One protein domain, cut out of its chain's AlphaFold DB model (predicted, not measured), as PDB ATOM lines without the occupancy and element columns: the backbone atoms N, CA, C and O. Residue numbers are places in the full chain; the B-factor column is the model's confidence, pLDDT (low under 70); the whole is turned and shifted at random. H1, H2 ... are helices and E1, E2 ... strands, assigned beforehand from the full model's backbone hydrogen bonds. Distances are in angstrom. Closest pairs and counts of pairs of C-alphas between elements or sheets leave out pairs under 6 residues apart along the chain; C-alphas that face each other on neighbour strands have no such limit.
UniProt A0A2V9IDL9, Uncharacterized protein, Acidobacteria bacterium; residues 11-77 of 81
ATOM      1  N   ASP A  11      64.385   7.935 -16.136       97.81
ATOM      2  CA  ASP A  11      63.525   6.765 -16.293       97.81
ATOM      3  C   ASP A  11      62.993   6.736 -17.728       97.81
ATOM      4  O   ASP A  11      62.239   7.604 -18.162       97.81
ATOM      5  N   THR A  12      63.425   5.758 -18.511       97.75
ATOM      6  CA  THR A  12      63.088   5.704 -19.933       97.75
ATOM      7  C   THR A  12      61.748   5.032 -20.212       97.75
ATOM      8  O   THR A  12      61.397   4.915 -21.384       97.75
ATOM      9  N   HIS A  13      61.014   4.545 -19.203       97.56
ATOM     10  CA  HIS A  13      59.773   3.810 -19.458       97.56
ATOM     11  C   HIS A  13      58.779   3.881 -18.296       97.56
ATOM     12  O   HIS A  13      58.765   3.027 -17.410       97.56
ATOM     13  N   VAL A  14      57.847   4.831 -18.375       96.56
ATOM     14  CA  VAL A  14      56.693   4.908 -17.467       96.56
ATOM     15  C   VAL A  14      55.384   4.986 -18.240       96.56
ATOM     16  O   VAL A  14      55.362   5.362 -19.407       96.56
ATOM     17  N   HIS A  15      54.283   4.647 -17.577       94.44
ATOM     18  CA  HIS A  15      52.935   4.797 -18.116       94.44
ATOM     19  C   HIS A  15      52.101   5.644 -17.163       94.44
ATOM     20  O   HIS A  15      52.090   5.385 -15.958       94.44
ATOM     21  N   LEU A  16      51.371   6.611 -17.708       94.06
ATOM     22  CA  LEU A  16      50.395   7.416 -16.978       94.06
ATOM     23  C   LEU A  16      48.987   7.111 -17.493       94.06
ATOM     24  O   LEU A  16      48.796   6.818 -18.675       94.06
ATOM     25  N   TRP A  17      47.996   7.153 -16.604       92.69
ATOM     26  CA  TRP A  17      46.605   6.850 -16.940       92.69
ATOM     27  C   TRP A  17      45.613   7.519 -15.982       92.69
ATOM     28  O   TRP A  17      45.926   7.789 -14.824       92.69
ATOM     29  N   HIS A  18      44.391   7.694 -16.475       90.69
ATOM     30  CA  HIS A  18      43.229   8.214 -15.764       90.69
ATOM     31  C   HIS A  18      42.067   7.201 -15.765       90.69
ATOM     32  O   HIS A  18      41.828   6.507 -16.760       90.69
ATOM     33  N   GLN A  19      41.323   7.114 -14.664       87.31
ATOM     34  CA  GLN A  19      40.195   6.192 -14.491       87.31
ATOM     35  C   GLN A  19      38.881   6.688 -15.102       87.31
ATOM     36  O   GLN A  19      37.933   5.911 -15.190       87.31
ATOM     37  N   ASP A  20      38.802   7.948 -15.534       88.19
ATOM     38  CA  ASP A  20      37.651   8.450 -16.297       88.19
ATOM     39  C   ASP A  20      37.587   7.776 -17.676       88.19
ATOM     40  O   ASP A  20      38.264   8.164 -18.631       88.19
ATOM     41  N   ARG A  21      36.754   6.738 -17.752       84.62
ATOM     42  CA  ARG A  21      36.541   5.921 -18.950       84.62
ATOM     43  C   ARG A  21      35.541   6.533 -19.924       84.62
ATOM     44  O   ARG A  21      35.460   6.049 -21.050       84.62
ATOM     45  N   GLU A  22      34.787   7.549 -19.512       86.62
ATOM     46  CA  GLU A  22      33.932   8.299 -20.434       86.62
ATOM     47  C   GLU A  22      34.801   9.229 -21.279       86.62
ATOM     48  O   GLU A  22      34.694   9.262 -22.506       86.62
ATOM     49  N   ARG A  23      35.738   9.916 -20.621       87.12
ATOM     50  CA  ARG A  23      36.677  10.836 -21.255       87.12
ATOM     51  C   ARG A  23      37.796  10.130 -22.021       87.12
ATOM     52  O   ARG A  23      38.108  10.527 -23.153       87.12
ATOM     53  N   TYR A  24      38.365   9.075 -21.432       87.75
ATOM     54  CA  TYR A  24      39.459   8.273 -21.995       87.75
ATOM     55  C   TYR A  24      39.060   6.789 -22.080       87.75
ATOM     56  O   TYR A  24      39.392   5.985 -21.201       87.75
ATOM     57  N   PRO A  25      38.316   6.395 -23.130       86.12
ATOM     58  CA  PRO A  25      37.791   5.043 -23.251       86.12
ATOM     59  C   PRO A  25      38.897   3.993 -23.359       86.12
ATOM     60  O   PRO A  25      39.793   4.080 -24.199       86.12
ATOM     61  N   SER A  26      38.793   2.938 -22.552       81.31
ATOM     62  CA  SER A  26      39.701   1.797 -22.651       81.31
ATOM     63  C   SER A  26      39.321   0.871 -23.814       81.31
ATOM     64  O   SER A  26      38.153   0.519 -23.998       81.31
ATOM     65  N   LYS A  27      40.324   0.450 -24.590       78.12
ATOM     66  CA  LYS A  27      40.213  -0.507 -25.703       78.12
ATOM     67  C   LYS A  27      40.494  -1.952 -25.282       78.12
ATOM     68  O   LYS A  27      40.042  -2.871 -25.958       78.12
ATOM     69  N   LEU A  28      41.214  -2.168 -24.179       66.38
ATOM     70  CA  LEU A  28      41.612  -3.498 -23.703       66.38
ATOM     71  C   LEU A  28      40.840  -3.860 -22.430       66.38
ATOM     72  O   LEU A  28      41.272  -3.602 -21.310       66.38
ATOM     73  N   TRP A  29      39.682  -4.490 -22.621       54.97
ATOM     74  CA  TRP A  29      38.787  -4.968 -21.563       54.97
ATOM     75  C   TRP A  29      39.238  -6.310 -20.966       54.97
ATOM     76  O   TRP A  29      38.450  -7.248 -20.871       54.97
ATOM     77  N   VAL A  30      40.496  -6.436 -20.538       60.97
ATOM     78  CA  VAL A  30      40.848  -7.550 -19.643       60.97
ATOM     79  C   VAL A  30      40.520  -7.096 -18.223       60.97
ATOM     80  O   VAL A  30      41.343  -6.473 -17.551       60.97
ATOM     81  N   GLN A  31      39.272  -7.336 -17.802       51.41
ATOM     82  CA  GLN A  31      38.793  -7.108 -16.432       51.41
ATOM     83  C   GLN A  31      39.752  -7.795 -15.443       51.41
ATOM     84  O   GLN A  31      39.707  -9.006 -15.267       51.41
ATOM     85  N   GLY A  32      40.661  -7.023 -14.846       57.72
ATOM     86  CA  GLY A  32      41.675  -7.516 -13.907       57.72
ATOM     87  C   GLY A  32      43.078  -6.936 -14.105       57.72
ATOM     88  O   GLY A  32      43.859  -6.947 -13.163       57.72
ATOM     89  N   ALA A  33      43.395  -6.388 -15.285       62.00
ATOM     90  CA  ALA A  33      44.709  -5.785 -15.557       62.00
ATOM     91  C   ALA A  33      44.783  -4.276 -15.246       62.00
ATOM     92  O   ALA A  33      45.869  -3.700 -15.220       62.00
ATOM     93  N   LEU A  34      43.635  -3.624 -15.033       69.25
ATOM     94  CA  LEU A  34      43.585  -2.189 -14.770       69.25
ATOM     95  C   LEU A  34      43.913  -1.907 -13.305       69.25
ATOM     96  O   LEU A  34      43.291  -2.460 -12.398       69.25
ATOM     97  N   GLN A  35      44.877  -1.016 -13.090       77.50
ATOM     98  CA  GLN A  35      45.224  -0.526 -11.761       77.50
ATOM     99  C   GLN A  35      44.022   0.213 -11.144       77.50
ATOM    100  O   GLN A  35      43.297   0.885 -11.876       77.50
ATOM    101  N   PRO A  36      43.788   0.119  -9.823       79.50
ATOM    102  CA  PRO A  36      42.602   0.697  -9.176       79.50
ATOM    103  C   PRO A  36      42.673   2.218  -8.974       79.50
ATOM    104  O   PRO A  36      41.675   2.841  -8.622       79.50
ATOM    105  N   HIS A  37      43.844   2.819  -9.168       87.62
ATOM    106  CA  HIS A  37      44.102   4.242  -8.944       87.62
ATOM    107  C   HIS A  37      44.644   4.877 -10.212       87.62
ATOM    108  O   HIS A  37      45.127   4.148 -11.073       87.62
ATOM    109  N   ASP A  38      44.591   6.200 -10.317       91.00
ATOM    110  CA  ASP A  38      45.242   6.932 -11.402       91.00
ATOM    111  C   ASP A  38      46.771   6.826 -11.319       91.00
ATOM    112  O   ASP A  38      47.367   6.762 -10.233       91.00
ATOM    113  N   GLY A  39      47.401   6.832 -12.489       92.12
ATOM    114  CA  GLY A  39      48.829   7.065 -12.650       92.12
ATOM    115  C   GLY A  39      49.019   8.496 -13.120       92.12
ATOM    116  O   GLY A  39      49.049   8.729 -14.324       92.12
ATOM    117  N   THR A  40      49.088   9.445 -12.186       92.94
ATOM    118  CA  THR A  40      49.171  10.879 -12.503       92.94
ATOM    119  C   THR A  40      50.614  11.375 -12.584       92.94
ATOM    120  O   THR A  40      51.531  10.767 -12.018       92.94
ATOM    121  N   ALA A  41      50.823  12.500 -13.273       93.56
ATOM    122  CA  ALA A  41      52.137  13.127 -13.376       93.56
ATOM    123  C   ALA A  41      52.644  13.619 -12.010       93.56
ATOM    124  O   ALA A  41      53.825  13.473 -11.715       93.56
ATOM    125  N   GLU A  42      51.761  14.122 -11.146       93.25
ATOM    126  CA  GLU A  42      52.098  14.592  -9.797       93.25
ATOM    127  C   GLU A  42      52.669  13.452  -8.956       93.25
ATOM    128  O   GLU A  42      53.728  13.586  -8.349       93.25
ATOM    129  N   ARG A  43      52.013  12.285  -8.988       93.94
ATOM    130  CA  ARG A  43      52.493  11.101  -8.271       93.94
ATOM    131  C   ARG A  43      53.845  10.629  -8.802       93.94
ATOM    132  O   ARG A  43      54.675  10.168  -8.022       93.94
ATOM    133  N   LEU A  44      54.053  10.701 -10.116       95.31
ATOM    134  CA  LEU A  44      55.329  10.351 -10.731       95.31
ATOM    135  C   LEU A  44      56.438  11.322 -10.303       95.31
ATOM    136  O   LEU A  44      57.495  10.858  -9.890       95.31
ATOM    137  N   VAL A  45      56.193  12.634 -10.341       95.25
ATOM    138  CA  VAL A  45      57.158  13.661  -9.911       95.25
ATOM    139  C   VAL A  45      57.521  13.482  -8.436       95.25
ATOM    140  O   VAL A  45      58.704  13.404  -8.111       95.25
ATOM    141  N   ASP A  46      56.533  13.276  -7.561       96.69
ATOM    142  CA  ASP A  46      56.771  12.998  -6.138       96.69
ATOM    143  C   ASP A  46      57.654  11.757  -5.918       96.69
ATOM    144  O   ASP A  46      58.464  11.706  -4.987       96.69
ATOM    145  N   LEU A  47      57.483  10.716  -6.740       96.56
ATOM    146  CA  LEU A  47      58.316   9.514  -6.691       96.56
ATOM    147  C   LEU A  47      59.727   9.796  -7.207       96.56
ATOM    148  O   LEU A  47      60.689   9.400  -6.549       96.56
ATOM    149  N   MET A  48      59.847  10.488  -8.342       97.19
ATOM    150  CA  MET A  48      61.118  10.873  -8.956       97.19
ATOM    151  C   MET A  48      61.984  11.687  -7.990       97.19
ATOM    152  O   MET A  48      63.155  11.352  -7.799       97.19
ATOM    153  N   ASP A  49      61.394  12.667  -7.302       97.06
ATOM    154  CA  ASP A  49      62.076  13.511  -6.317       97.06
ATOM    155  C   ASP A  49      62.626  12.701  -5.135       97.06
ATOM    156  O   ASP A  49      63.741  12.941  -4.665       97.06
ATOM    157  N   ARG A  50      61.880  11.689  -4.671       97.38
ATOM    158  CA  ARG A  50      62.297  10.822  -3.554       97.38
ATOM    159  C   ARG A  50      63.486   9.931  -3.896       97.38
ATOM    160  O   ARG A  50      64.218   9.542  -2.986       97.38
ATOM    161  N   VAL A  51      63.656   9.573  -5.168       96.31
ATOM    162  CA  VAL A  51      64.681   8.613  -5.614       96.31
ATOM    163  C   VAL A  51      65.779   9.244  -6.475       96.31
ATOM    164  O   VAL A  51      66.727   8.558  -6.849       96.31
ATOM    165  N   GLY A  52      65.690  10.547  -6.764       96.12
ATOM    166  CA  GLY A  52      66.694  11.295  -7.522       96.12
ATOM    167  C   GLY A  52      66.620  11.124  -9.044       96.12
ATOM    168  O   GLY A  52      67.624  11.344  -9.722       96.12
ATOM    169  N   VAL A  53      65.463  10.740  -9.595       97.56
ATOM    170  CA  VAL A  53      65.236  10.705 -11.052       97.56
ATOM    171  C   VAL A  53      64.949  12.123 -11.546       97.56
ATOM    172  O   VAL A  53      64.123  12.832 -10.991       97.56
ATOM    173  N   THR A  54      65.648  12.551 -12.593       96.75
ATOM    174  CA  THR A  54      65.574  13.921 -13.127       96.75
ATOM    175  C   THR A  54      64.475  14.087 -14.172       96.75
ATOM    176  O   THR A  54      63.868  15.149 -14.270       96.75
ATOM    177  N   ALA A  55      64.229  13.054 -14.977       95.75
ATOM    178  CA  ALA A  55      63.218  13.070 -16.027       95.75
ATOM    179  C   ALA A  55      62.675  11.661 -16.272       95.75
ATOM    180  O   ALA A  55      63.361  10.675 -16.000       95.75
ATOM    181  N   ALA A  56      61.470  11.584 -16.831       96.81
ATOM    182  CA  ALA A  56      60.850  10.331 -17.223       96.81
ATOM    183  C   ALA A  56      60.272  10.414 -18.641       96.81
ATOM    184  O   ALA A  56      59.723  11.445 -19.039       96.81
ATOM    185  N   LEU A  57      60.369   9.321 -19.394       97.00
ATOM    186  CA  LEU A  57      59.706   9.161 -20.683       97.00
ATOM    187  C   LEU A  57      58.347   8.483 -20.479       97.00
ATOM    188  O   LEU A  57      58.270   7.277 -20.238       97.00
ATOM    189  N   ASN A  58      57.272   9.264 -20.602       95.94
ATOM    190  CA  ASN A  58      55.910   8.738 -20.592       95.94
ATOM    191  C   ASN A  58      55.605   8.029 -21.918       95.94
ATOM    192  O   ASN A  58      55.509   8.670 -22.966       95.94
ATOM    193  N   VAL A  59      55.448   6.711 -21.856       95.94
ATOM    194  CA  VAL A  59      55.087   5.835 -22.968       95.94
ATOM    195  C   VAL A  59      53.579   5.608 -22.946       95.94
ATOM    196  O   VAL A  59      53.001   5.354 -21.888       95.94
ATOM    197  N   GLN A  60      52.944   5.649 -24.123       93.44
ATOM    198  CA  GLN A  60      51.506   5.426 -24.262       93.44
ATOM    199  C   GLN A  60      51.087   4.150 -23.543       93.44
ATOM    200  O   GLN A  60      51.685   3.080 -23.713       93.44
ATOM    201  N   VAL A  61      50.038   4.267 -22.739       90.44
ATOM    202  CA  VAL A  61      49.551   3.133 -21.979       90.44
ATOM    203  C   VAL A  61      48.727   2.204 -22.885       90.44
ATOM    204  O   VAL A  61      47.829   2.676 -23.591       90.44
ATOM    205  N   PRO A  62      48.990   0.881 -22.901       87.50
ATOM    206  CA  PRO A  62      48.428  -0.006 -23.923       87.50
ATOM    207  C   PRO A  62      46.897  -0.032 -23.977       87.50
ATOM    208  O   PRO A  62      46.308  -0.225 -25.040       87.50
ATOM    209  N   TRP A  63      46.226   0.165 -22.842       86.94
ATOM    210  CA  TRP A  63      44.771   0.044 -22.759       86.94
ATOM    211  C   TRP A  63      43.994   1.223 -23.336       86.94
ATOM    212  O   TRP A  63      42.777   1.096 -23.456       86.94
ATOM    213  N   TYR A  64      44.639   2.317 -23.740       89.44
ATOM    214  CA  TYR A  64      44.002   3.355 -24.562       89.44
ATOM    215  C   TYR A  64      44.133   3.089 -26.069       89.44
ATOM    216  O   TYR A  64      43.490   3.760 -26.877       89.44
ATOM    217  N   GLY A  65      44.916   2.080 -26.472       89.12
ATOM    218  CA  GLY A  65      45.205   1.817 -27.878       89.12
ATOM    219  C   GLY A  65      45.798   3.059 -28.546       89.12
ATOM    220  O   GLY A  65      46.792   3.612 -28.081       89.12
ATOM    221  N   GLU A  66      45.151   3.519 -29.614       91.31
ATOM    222  CA  GLU A  66      45.578   4.680 -30.405       91.31
ATOM    223  C   GLU A  66      45.103   6.033 -29.833       91.31
ATOM    224  O   GLU A  66      45.472   7.087 -30.358       91.31
ATOM    225  N   ASP A  67      44.301   6.042 -28.759       91.62
ATOM    226  CA  ASP A  67      43.856   7.284 -28.118       91.62
ATOM    227  C   ASP A  67      44.955   7.865 -27.216       91.62
ATOM    228  O   ASP A  67      45.079   7.540 -26.036       91.62
ATOM    229  N   ASN A  68      45.772   8.744 -27.790       93.25
ATOM    230  CA  ASN A  68      46.885   9.398 -27.101       93.25
ATOM    231  C   ASN A  68      46.481  10.732 -26.443       93.25
ATOM    232  O   ASN A  68      47.351  11.468 -25.980       93.25
ATOM    233  N   ARG A  69      45.186  11.092 -26.397       92.62
ATOM    234  CA  ARG A  69      44.752  12.418 -25.908       92.62
ATOM    235  C   ARG A  69      45.171  12.679 -24.461       92.62
ATOM    236  O   ARG A  69      45.584  13.793 -24.162       92.62
ATOM    237  N   TYR A  70      45.114  11.662 -23.597       92.19
ATOM    238  CA  TYR A  70      45.603  11.777 -22.219       92.19
ATOM    239  C   TYR A  70      47.127  11.962 -22.158       92.19
ATOM    240  O   TYR A  70      47.629  12.805 -21.426       92.19
ATOM    241  N   GLN A  71      47.888  11.218 -22.965       93.50
ATOM    242  CA  GLN A  71      49.342  11.387 -23.016       93.50
ATOM    243  C   GLN A  71      49.730  12.798 -23.480       93.50
ATOM    244  O   GLN A  71      50.610  13.418 -22.884       93.50
ATOM    245  N   VAL A  72      49.055  13.318 -24.508       93.88
ATOM    246  CA  VAL A  72      49.270  14.681 -25.013       93.88
ATOM    247  C   VAL A  72      48.903  15.723 -23.957       93.88
ATOM    248  O   VAL A  72      49.690  16.637 -23.727       93.88
ATOM    249  N   SER A  73      47.765  15.575 -23.266       92.00
ATOM    250  CA  SER A  73      47.370  16.530 -22.223       92.00
ATOM    251  C   SER A  73      48.383  16.577 -21.080       92.00
ATOM    252  O   SER A  73      48.705  17.660 -20.602       92.00
ATOM    253  N   ILE A  74      48.959  15.436 -20.694       91.94
ATOM    254  CA  ILE A  74      50.016  15.376 -19.680       91.94
ATOM    255  C   ILE A  74      51.293  16.086 -20.148       91.94
ATOM    256  O   ILE A  74      51.837  16.899 -19.405       91.94
ATOM    257  N   ILE A  75      51.767  15.803 -21.368       90.62
ATOM    258  CA  ILE A  75      52.993  16.415 -21.914       90.62
ATOM    259  C   ILE A  75      52.855  17.940 -22.010       90.62
ATOM    260  O   ILE A  75      53.820  18.667 -21.785       90.62
ATOM    261  N   GLU A  76      51.655  18.432 -22.307       91.81
ATOM    262  CA  GLU A  76      51.361  19.863 -22.399       91.81
ATOM    263  C   GLU A  76      51.003  20.513 -21.051       91.81
ATOM    264  O   GLU A  76      50.756  21.717 -21.000       91.81
ATOM    265  N   GLY A  77      50.957  19.743 -19.958       86.69
ATOM    266  CA  GLY A  77      50.587  20.245 -18.630       86.69
ATOM    267  C   GLY A  77      49.098  20.587 -18.466       86.69
ATOM    268  O   GLY A  77      48.729  21.293 -17.532       86.69
TER     269      GLY A  77
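AT A GLANCE: This is residues 11 to 77 of the 81 residues of an uncharacterized protein of Acidobacteria bacterium (UniProt A0A2V9IDL9). What is the shape? It has little regular structure: two short parallel strands, E1 and E2, with H1 over one face, mostly over E2, H2 near E2's last residue, and a long loop, residues 15 to 40, reaching away. What are the parts? The 67 printed residues include E1, H1, E2, H2 in order, mixed class, under half in named elements. It is compact, radius of gyration of the C-alphas 12.4 A, spanning 35 by 25 by 18 A.

HOW THE PARTS SIT: How do the strands pair? E1, residues 11 to 14, and E2, residues 55 to 58, are parallel; N 57 and O 11, 2.8 A apart, are within hydrogen-bond range. Where are the helices? H1, residues 41 to 51, makes with them a strand-helix-strand unit, a helix between parallel neighbours, its crossover right-handed. H2, residues 69 to 75, is close but not clearly touching H1; their closest C-alphas, Ala 41 and Ile 74, are 7.0 A apart. In H1 and H2 every O i to N i+4 pair is within hydrogen-bond range.

IN THESE COORDINATES: Where does E1 begin? C-alpha 11 is at (63.525, 6.765, -16.293); E1 is 7.2 A long, E2 9.6 A. Where does H2 end? C-alpha 75 is at (52.993, 16.415, -21.914); H2 is 10.0 A long, H1 15.4 A.

THE WHOLE: How large is it? The farthest C-alphas, Glu 22 and Gly 52, are 35.3 A apart. What of links and confidence? The printed part has no cut; the E1 to H1 link is long, 26 residues; residues 28 to 34 have pLDDT under 70.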